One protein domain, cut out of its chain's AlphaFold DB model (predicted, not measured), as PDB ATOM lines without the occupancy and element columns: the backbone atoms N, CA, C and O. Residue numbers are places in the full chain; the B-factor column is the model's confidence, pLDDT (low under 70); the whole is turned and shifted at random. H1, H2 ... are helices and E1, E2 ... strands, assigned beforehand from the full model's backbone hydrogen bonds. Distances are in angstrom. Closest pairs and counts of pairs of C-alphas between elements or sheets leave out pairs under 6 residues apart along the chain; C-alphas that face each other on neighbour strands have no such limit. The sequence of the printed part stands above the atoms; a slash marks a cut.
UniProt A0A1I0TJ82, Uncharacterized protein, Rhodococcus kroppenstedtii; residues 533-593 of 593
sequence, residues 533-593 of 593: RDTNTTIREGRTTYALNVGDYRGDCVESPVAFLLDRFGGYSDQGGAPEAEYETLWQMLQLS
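This is residues 533 to 593 of the 593 residues of an uncharacterized protein of Rhodococcus kroppenstedtii (UniProt A0A1I0TJ82). A small hairpin of two short strands, E1 and E2, lies at one end of the domain, with the short helix H1 packed beside E2; the longer helix H2 lies on the far side of H1 from the hairpin, running back opposite ways to H1 and coming close to it where H1 begins and H2 ends. A long stretch without a named element, residues 547 to 560, leads from the hairpin to H1, and residues 574 to 579 stick out where the chain turns into H2. The printed part has 61 residues, with two named strands and two named helices in the order E1, E2, H1, H2; the sheet has the order E1 - E2 and is antiparallel. The class is mixed, helices and strands. The whole is compact, with a radius of gyration of the C-alphas of 11.7 A and spans of 33 by 25 by 16 A.

The sheet begins with E1, residues 537 to 540, which measures 9.5 A from first to last C-alpha; C-alpha 537 is at (-31.502, 48.644, -31.408). E2 is formed by residues 543 to 546 and measures 9.9 A. H1 covers residues 561 to 569, from Pro 561 to Phe 569, and measures 11.9 A; C-alpha 561 is at (-20.860, 53.226, -28.591). H2, the longest helix, has 14 residues, 579 to 592, and measures 20.2 A. It ends with C-alpha 592 at (-17.661, 50.928, -33.760).

E1 and E2 are antiparallel neighbours and form a hairpin, with an angle of 135 degrees between their N-to-C directions. Among the C-alphas that face each other are those of 539 and 544, 4.8 A apart, and those of 537 and 546, 5.1 A apart. Across the pair, N 538 and O 545 are within hydrogen-bond range at 2.9 A, and N 545 and O 538 are within range at 2.8 A. From the sheet toward H1, E2 and H1 have 7 pairs of C-alphas within 8 A. Their closest C-alphas are those of Thr 545 and Asp 567, 5.6 A apart, and their centres are 8.2 A apart. E1 and H1 are apart. H1 and H2 are close but not clearly touching, with 1 pair of C-alphas within 8 A. That closest pair is the C-alphas of Pro 561 and Leu 592, 6.5 A apart, while the two centres are 13.0 A apart. The lines of H1 and H2 stand at a shallow tilt of 25 degrees, and the two helices run opposite ways. H2 is apart from E1 and from E2. In H1 and H2 every O i to N i+4 pair is within hydrogen-bond range.

The two C-alphas farthest apart are those of Thr 535 and Gly 577, 33.2 A apart, and the C-alphas of the first and last printed residues, Arg 533 and Ser 593, are 17.6 A apart. The printed part has no cut and ends at residue 593, the chain's last residue. The link from E1 to E2 is tight, with 2 residues between them. The link from E2 to H1 is long, with 14 residues, 547 to 560, whose C-alphas lie 7 to 13 A from the mean of all C-alphas. The link from H1 to H2 is short, with 9 residues between them. Residues 574 to 579, of which residue 579 belongs to H2, stand free: no C-alpha 8 or more residues away along the chain lies within 10 A of theirs. The mean pLDDT of the printed part is 87.9; residues 555 and 576 are under 70, where the model's confidence is low.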
ATOM      1  N   ARG A 533     -29.198  56.099 -26.471       92.75
ATOM      2  CA  ARG A 533     -30.116  56.102 -27.615       92.75
ATOM      3  C   ARG A 533     -29.393  55.658 -28.875       92.75
ATOM      4  O   ARG A 533     -28.394  56.255 -29.251       92.75
ATOM      5  N   ASP A 534     -29.969  54.674 -29.551       93.62
ATOM      6  CA  ASP A 534     -29.487  54.185 -30.839       93.62
ATOM      7  C   ASP A 534     -30.667  53.625 -31.641       93.62
ATOM      8  O   ASP A 534     -31.452  52.814 -31.130       93.62
ATOM      9  N   THR A 535     -30.830  54.091 -32.879       91.50
ATOM     10  CA  THR A 535     -31.964  53.726 -33.738       91.50
ATOM     11  C   THR A 535     -31.903  52.292 -34.272       91.50
ATOM     12  O   THR A 535     -32.942  51.743 -34.644       91.50
ATOM     13  N   ASN A 536     -30.736  51.645 -34.231       89.81
ATOM     14  CA  ASN A 536     -30.503  50.291 -34.740       89.81
ATOM     15  C   ASN A 536     -30.666  49.205 -33.663       89.81
ATOM     16  O   ASN A 536     -30.193  48.073 -33.809       89.81
ATOM     17  N   THR A 537     -31.363  49.524 -32.571       91.31
ATOM     18  CA  THR A 537     -31.502  48.644 -31.408       91.31
ATOM     19  C   THR A 537     -32.929  48.163 -31.182       91.31
ATOM     20  O   THR A 537     -33.912  48.744 -31.640       91.31
ATOM     21  N   THR A 538     -33.056  47.062 -30.441       91.00
ATOM     22  CA  THR A 538     -34.346  46.585 -29.929       91.00
ATOM     23  C   THR A 538     -34.311  46.494 -28.412       91.00
ATOM     24  O   THR A 538     -33.293  46.111 -27.837       91.00
ATOM     25  N   ILE A 539     -35.430  46.800 -27.754       89.38
ATOM     26  CA  ILE A 539     -35.547  46.647 -26.300       89.38
ATOM     27  C   ILE A 539     -35.974  45.211 -25.986       89.38
ATOM     28  O   ILE A 539     -37.070  44.786 -26.359       89.38
ATOM     29  N   ARG A 540     -35.130  44.464 -25.272       87.25
ATOM     30  CA  ARG A 540     -35.430  43.117 -24.760       87.25
ATOM     31  C   ARG A 540     -35.227  43.099 -23.255       87.25
ATOM     32  O   ARG A 540     -34.172  43.485 -22.773       87.25
ATOM     33  N   GLU A 541     -36.252  42.681 -22.513       85.69
ATOM     34  CA  GLU A 541     -36.214  42.629 -21.038       85.69
ATOM     35  C   GLU A 541     -35.813  43.970 -20.386       85.69
ATOM     36  O   GLU A 541     -35.132  44.005 -19.366       85.69
ATOM     37  N   GLY A 542     -36.228  45.088 -20.992       82.06
ATOM     38  CA  GLY A 542     -35.887  46.433 -20.518       82.06
ATOM     39  C   GLY A 542     -34.457  46.878 -20.832       82.06
ATOM     40  O   GLY A 542     -34.024  47.885 -20.295       82.06
ATOM     41  N   ARG A 543     -33.725  46.152 -21.688       84.94
ATOM     42  CA  ARG A 543     -32.361  46.490 -22.109       84.94
ATOM     43  C   ARG A 543     -32.284  46.749 -23.603       84.94
ATOM     44  O   ARG A 543     -32.913  46.039 -24.390       84.94
ATOM     45  N   THR A 544     -31.472  47.727 -23.980       88.25
ATOM     46  CA  THR A 544     -31.068  47.972 -25.365       88.25
ATOM     47  C   THR A 544     -30.218  46.803 -25.860       88.25
ATOM     48  O   THR A 544     -29.239  46.446 -25.215       88.25
ATOM     49  N   THR A 545     -30.612  46.189 -26.977       92.44
ATOM     50  CA  THR A 545     -29.918  45.034 -27.562       92.44
ATOM     51  C   THR A 545     -29.698  45.201 -29.058       92.44
ATOM     52  O   THR A 545     -30.606  45.628 -29.782       92.44
ATOM     53  N   TYR A 546     -28.515  44.805 -29.523       93.38
ATOM     54  CA  TYR A 546     -28.130  44.822 -30.931       93.38
ATOM     55  C   TYR A 546     -28.303  43.434 -31.554       93.38
ATOM     56  O   TYR A 546     -27.898  42.411 -30.992       93.38
ATOM     57  N   ALA A 547     -28.862  43.382 -32.763       91.38
ATOM     58  CA  ALA A 547     -29.071  42.145 -33.522       91.38
ATOM     59  C   ALA A 547     -27.814  41.689 -34.296       91.38
ATOM     60  O   ALA A 547     -27.913  41.193 -35.424       91.38
ATOM     61  N   LEU A 548     -26.644  41.860 -33.675       89.69
ATOM     62  CA  LEU A 548     -25.322  41.543 -34.211       89.69
ATOM     63  C   LEU A 548     -24.714  40.387 -33.414       89.69
ATOM     64  O   LEU A 548     -24.692  40.433 -32.182       89.69
ATOM     65  N   ASN A 549     -24.223  39.350 -34.089       89.88
ATOM     66  CA  ASN A 549     -23.404  38.315 -33.452       89.88
ATOM     67  C   ASN A 549     -21.920  38.639 -33.631       89.88
ATOM     68  O   ASN A 549     -21.548  39.339 -34.569       89.88
ATOM     69  N   VAL A 550     -21.066  38.100 -32.758       88.62
ATOM     70  CA  VAL A 550     -19.613  38.262 -32.897       88.62
ATOM     71  C   VAL A 550     -19.165  37.729 -34.261       88.62
ATOM     72  O   VAL A 550     -19.418  36.573 -34.595       88.62
ATOM     73  N   GLY A 551     -18.498  38.575 -35.043       84.31
ATOM     74  CA  GLY A 551     -18.069  38.276 -36.410       84.31
ATOM     75  C   GLY A 551     -19.044  38.702 -37.512       84.31
ATOM     76  O   GLY A 551     -18.634  38.726 -38.673       84.31
ATOM     77  N   ASP A 552     -20.285  39.075 -37.179       84.75
ATOM     78  CA  ASP A 552     -21.220  39.654 -38.147       84.75
ATOM     79  C   ASP A 552     -20.760  41.073 -38.519       84.75
ATOM     80  O   ASP A 552     -20.455  41.876 -37.641       84.75
ATOM     81  N   TYR A 553     -20.762  41.389 -39.817       79.38
ATOM     82  CA  TYR A 553     -20.598  42.748 -40.344       79.38
ATOM     83  C   TYR A 553     -21.718  43.006 -41.344       79.38
ATOM     84  O   TYR A 553     -21.720  42.437 -42.436       79.38
ATOM     85  N   ARG A 554     -22.700  43.821 -40.952       74.00
ATOM     86  CA  ARG A 554     -23.874  44.137 -41.789       74.00
ATOM     87  C   ARG A 554     -23.879  45.568 -42.321       74.00
ATOM     88  O   ARG A 554     -24.763  45.916 -43.092       74.00
ATOM     89  N   GLY A 555     -22.888  46.372 -41.929       69.88
ATOM     90  CA  GLY A 555     -22.852  47.806 -42.219       69.88
ATOM     91  C   GLY A 555     -23.836  48.626 -41.378       69.88
ATOM     92  O   GLY A 555     -23.990  49.815 -41.633       69.88
ATOM     93  N   ASP A 556     -24.494  48.009 -40.390       78.06
ATOM     94  CA  ASP A 556     -25.315  48.722 -39.413       78.06
ATOM     95  C   ASP A 556     -24.404  49.663 -38.609       78.06
ATOM     96  O   ASP A 556     -23.402  49.222 -38.041       78.06
ATOM     97  N   CYS A 557     -24.732  50.955 -38.588       82.88
ATOM     98  CA  CYS A 557     -23.956  51.956 -37.864       82.88
ATOM     99  C   CYS A 557     -24.320  51.906 -36.375       82.88
ATOM    100  O   CYS A 557     -25.495  52.008 -36.019       82.88
ATOM    101  N   VAL A 558     -23.322  51.738 -35.507       92.44
ATOM    102  CA  VAL A 558     -23.503  51.897 -34.061       92.44
ATOM    103  C   VAL A 558     -23.508  53.393 -33.753       92.44
ATOM    104  O   VAL A 558     -22.467  54.041 -33.809       92.44
ATOM    105  N   GLU A 559     -24.680  53.941 -33.438       93.69
ATOM    106  CA  GLU A 559     -24.843  55.362 -33.112       93.69
ATOM    107  C   GLU A 559     -24.439  55.655 -31.665       93.69
ATOM    108  O   GLU A 559     -23.878  56.709 -31.383       93.69
ATOM    109  N   SER A 560     -24.704  54.717 -30.746       95.69
ATOM    110  CA  SER A 560     -24.272  54.805 -29.349       95.69
ATOM    111  C   SER A 560     -23.220  53.740 -29.038       95.69
ATOM    112  O   SER A 560     -23.558  52.596 -28.705       95.69
ATOM    113  N   PRO A 561     -21.925  54.109 -29.047       96.25
ATOM    114  CA  PRO A 561     -20.860  53.226 -28.591       96.25
ATOM    115  C   PRO A 561     -21.096  52.715 -27.165       96.25
ATOM    116  O   PRO A 561     -20.807  51.561 -26.861       96.25
ATOM    117  N   VAL A 562     -21.667  53.546 -26.286       96.44
ATOM    118  CA  VAL A 562     -21.957  53.177 -24.893       96.44
ATOM    119  C   VAL A 562     -23.018  52.076 -24.823       96.44
ATOM    120  O   VAL A 562     -22.789  51.058 -24.169       96.44
ATOM    121  N   ALA A 563     -24.149  52.233 -25.520       95.94
ATOM    122  CA  ALA A 563     -25.206  51.222 -25.535       95.94
ATOM    123  C   ALA A 563     -24.714  49.899 -26.130       95.94
ATOM    124  O   ALA A 563     -25.004  48.832 -25.582       95.94
ATOM    125  N   PHE A 564     -23.929  49.964 -27.207       96.38
ATOM    126  CA  PHE A 564     -23.324  48.786 -27.818       96.38
ATOM    127  C   PHE A 564     -22.408  48.048 -26.845       96.38
ATOM    128  O   PHE A 564     -22.588  46.851 -26.615       96.38
ATOM    129  N   LEU A 565     -21.478  48.754 -26.200       96.25
ATOM    130  CA  LEU A 565     -20.566  48.155 -25.226       96.25
ATOM    131  C   LEU A 565     -21.307  47.533 -24.033       96.25
ATOM    132  O   LEU A 565     -20.934  46.450 -23.591       96.25
ATOM    133  N   LEU A 566     -22.372  48.162 -23.527       95.50
ATOM    134  CA  LEU A 566     -23.184  47.611 -22.430       95.50
ATOM    135  C   LEU A 566     -23.932  46.338 -22.814       95.50
ATOM    136  O   LEU A 566     -23.987  45.396 -22.020       95.50
ATOM    137  N   ASP A 567     -24.519  46.315 -24.009       95.19
ATOM    138  CA  ASP A 567     -25.216  45.145 -24.533       95.19
ATOM    139  C   ASP A 567     -24.243  43.968 -24.688       95.19
ATOM    140  O   ASP A 567     -24.496  42.859 -24.209       95.19
ATOM    141  N   ARG A 568     -23.064  44.235 -25.264       94.94
ATOM    142  CA  ARG A 568     -22.002  43.234 -25.415       94.94
ATOM    143  C   ARG A 568     -21.407  42.800 -24.085       94.94
ATOM    144  O   ARG A 568     -21.073  41.623 -23.934       94.94
ATOM    145  N   PHE A 569     -21.337  43.707 -23.105       94.81
ATOM    146  CA  PHE A 569     -20.668  43.461 -21.835       94.81
ATOM    147  C   PHE A 569     -21.131  42.156 -21.216       94.81
ATOM    148  O   PHE A 569     -20.287  41.409 -20.749       94.81
ATOM    149  N   GLY A 570     -22.428  41.823 -21.243       89.31
ATOM    150  CA  GLY A 570     -22.966  40.568 -20.705       89.31
ATOM    151  C   GLY A 570     -22.202  39.313 -21.153       89.31
ATOM    152  O   GLY A 570     -21.906  38.471 -20.299       89.31
ATOM    153  N   GLY A 571     -21.816  39.247 -22.431       90.06
ATOM    154  CA  GLY A 571     -21.132  38.116 -23.069       90.06
ATOM    155  C   GLY A 571     -19.611  38.070 -22.902       90.06
ATOM    156  O   GLY A 571     -19.024  37.031 -23.187       90.06
ATOM    157  N   TYR A 572     -18.986  39.136 -22.395       92.69
ATOM    158  CA  TYR A 572     -17.527  39.218 -22.268       92.69
ATOM    159  C   TYR A 572     -16.910  38.064 -21.482       92.69
ATOM    160  O   TYR A 572     -17.456  37.602 -20.471       92.69
ATOM    161  N   SER A 573     -15.710  37.667 -21.903       88.81
ATOM    162  CA  SER A 573     -14.958  36.604 -21.248       88.81
ATOM    163  C   SER A 573     -14.338  37.072 -19.921       88.81
ATOM    164  O   SER A 573     -14.073  38.256 -19.698       88.81
ATOM    165  N   ASP A 574     -14.088  36.120 -19.018       83.25
ATOM    166  CA  ASP A 574     -13.369  36.344 -17.752       83.25
ATOM    167  C   ASP A 574     -11.847  36.123 -17.873       83.25
ATOM    168  O   ASP A 574     -11.138  36.047 -16.863       83.25
ATOM    169  N   GLN A 575     -11.339  35.909 -19.092       73.69
ATOM    170  CA  GLN A 575      -9.941  35.557 -19.341       73.69
ATOM    171  C   GLN A 575      -9.370  36.378 -20.499       73.69
ATOM    172  O   GLN A 575      -9.623  36.102 -21.669       73.69
ATOM    173  N   GLY A 576      -8.538  37.364 -20.153       67.62
ATOM    174  CA  GLY A 576      -7.664  38.038 -21.114       67.62
ATOM    175  C   GLY A 576      -6.643  37.081 -21.728       67.62
ATOM    176  O   GLY A 576      -6.136  36.192 -21.045       67.62
ATOM    177  N   GLY A 577      -6.339  37.290 -23.011       71.44
ATOM    178  CA  GLY A 577      -5.332  36.528 -23.759       71.44
ATOM    179  C   GLY A 577      -5.833  35.233 -24.408       71.44
ATOM    180  O   GLY A 577      -5.036  34.525 -25.017       71.44
ATOM    181  N   ALA A 578      -7.125  34.910 -24.295       81.56
ATOM    182  CA  ALA A 578      -7.732  33.866 -25.115       81.56
ATOM    183  C   ALA A 578      -7.902  34.375 -26.565       81.56
ATOM    184  O   ALA A 578      -8.362  35.509 -26.731       81.56
ATOM    185  N   PRO A 579      -7.585  33.575 -27.604       84.50
ATOM    186  CA  PRO A 579      -7.762  33.979 -29.003       84.50
ATOM    187  C   PRO A 579      -9.180  34.467 -29.327       84.50
ATOM    188  O   PRO A 579      -9.361  35.374 -30.134       84.50
ATOM    189  N   GLU A 580     -10.193  33.905 -28.666       87.19
ATOM    190  CA  GLU A 580     -11.589  34.318 -28.815       87.19
ATOM    191  C   GLU A 580     -11.822  35.750 -28.314       87.19
ATOM    192  O   GLU A 580     -12.546  36.506 -28.954       87.19
ATOM    193  N   ALA A 581     -11.182  36.144 -27.209       88.19
ATOM    194  CA  ALA A 581     -11.311  37.487 -26.647       88.19
ATOM    195  C   ALA A 581     -10.604  38.540 -27.511       88.19
ATOM    196  O   ALA A 581     -11.101  39.657 -27.645       88.19
ATOM    197  N   GLU A 582      -9.468  38.186 -28.115       87.25
ATOM    198  CA  GLU A 582      -8.764  39.054 -29.064       87.25
ATOM    199  C   GLU A 582      -9.566  39.219 -30.360       87.25
ATOM    200  O   GLU A 582      -9.743  40.339 -30.843       87.25
ATOM    201  N   TYR A 583     -10.138  38.126 -30.877       87.06
ATOM    202  CA  TYR A 583     -11.038  38.164 -32.028       87.06
ATOM    203  C   TYR A 583     -12.285  39.016 -31.761       87.06
ATOM    204  O   TYR A 583     -12.631  39.871 -32.576       87.06
ATOM    205  N   GLU A 584     -12.943  38.823 -30.617       91.06
ATOM    206  CA  GLU A 584     -14.115  39.609 -30.229       91.06
ATOM    207  C   GLU A 584     -13.755  41.080 -29.992       91.06
ATOM    208  O   GLU A 584     -14.502  41.959 -30.411       91.06
ATOM    209  N   THR A 585     -12.584  41.362 -29.413       90.94
ATOM    210  CA  THR A 585     -12.055  42.728 -29.260       90.94
ATOM    211  C   THR A 585     -11.868  43.402 -30.615       90.94
ATOM    212  O   THR A 585     -12.351  44.516 -30.816       90.94
ATOM    213  N   LEU A 586     -11.207  42.730 -31.563       86.75
ATOM    214  CA  LEU A 586     -11.035  43.247 -32.920       86.75
ATOM    215  C   LEU A 586     -12.391  43.496 -33.585       86.75
ATOM    216  O   LEU A 586     -12.597  44.559 -34.162       86.75
ATOM    217  N   TRP A 587     -13.310  42.532 -33.492       88.69
ATOM    218  CA  TRP A 587     -14.647  42.654 -34.064       88.69
ATOM    219  C   TRP A 587     -15.423  43.833 -33.480       88.69
ATOM    220  O   TRP A 587     -15.962  44.639 -34.230       88.69
ATOM    221  N   GLN A 588     -15.438  43.962 -32.156       91.12
ATOM    222  CA  GLN A 588     -16.133  45.034 -31.456       91.12
ATOM    223  C   GLN A 588     -15.629  46.408 -31.893       91.12
ATOM    224  O   GLN A 588     -16.426  47.312 -32.109       91.12
ATOM    225  N   MET A 589     -14.315  46.558 -32.035       89.00
ATOM    226  CA  MET A 589     -13.700  47.817 -32.442       89.00
ATOM    227  C   MET A 589     -14.037  48.136 -33.899       89.00
ATOM    228  O   MET A 589     -14.517  49.217 -34.201       89.00
ATOM    229  N   LEU A 590     -13.927  47.165 -34.805       85.62
ATOM    230  CA  LEU A 590     -14.348  47.371 -36.192       85.62
ATOM    231  C   LEU A 590     -15.859  47.647 -36.330       85.62
ATOM    232  O   LEU A 590     -16.274  48.296 -37.281       85.62
ATOM    233  N   GLN A 591     -16.695  47.187 -35.399       88.25
ATOM    234  CA  GLN A 591     -18.132  47.474 -35.408       88.25
ATOM    235  C   GLN A 591     -18.474  48.890 -34.907       88.25
ATOM    236  O   GLN A 591     -19.548  49.401 -35.223       88.25
ATOM    237  N   LEU A 592     -17.576  49.514 -34.139       89.31
ATOM    238  CA  LEU A 592     -17.661  50.928 -33.760       89.31
ATOM    239  C   LEU A 592     -17.198  51.872 -34.895       89.31
ATOM    240  O   LEU A 592     -17.498  53.071 -34.830       89.31
ATOM    241  N   SER A 593     -16.511  51.321 -35.916       78.44
ATOM    242  CA  SER A 593     -15.811  52.043 -36.998       78.44
ATOM    243  C   SER A 593     -16.668  52.513 -38.167       78.44
ATOM    244  O   SER A 593     -17.842  52.107 -38.275       78.44
TER     245      SER A 593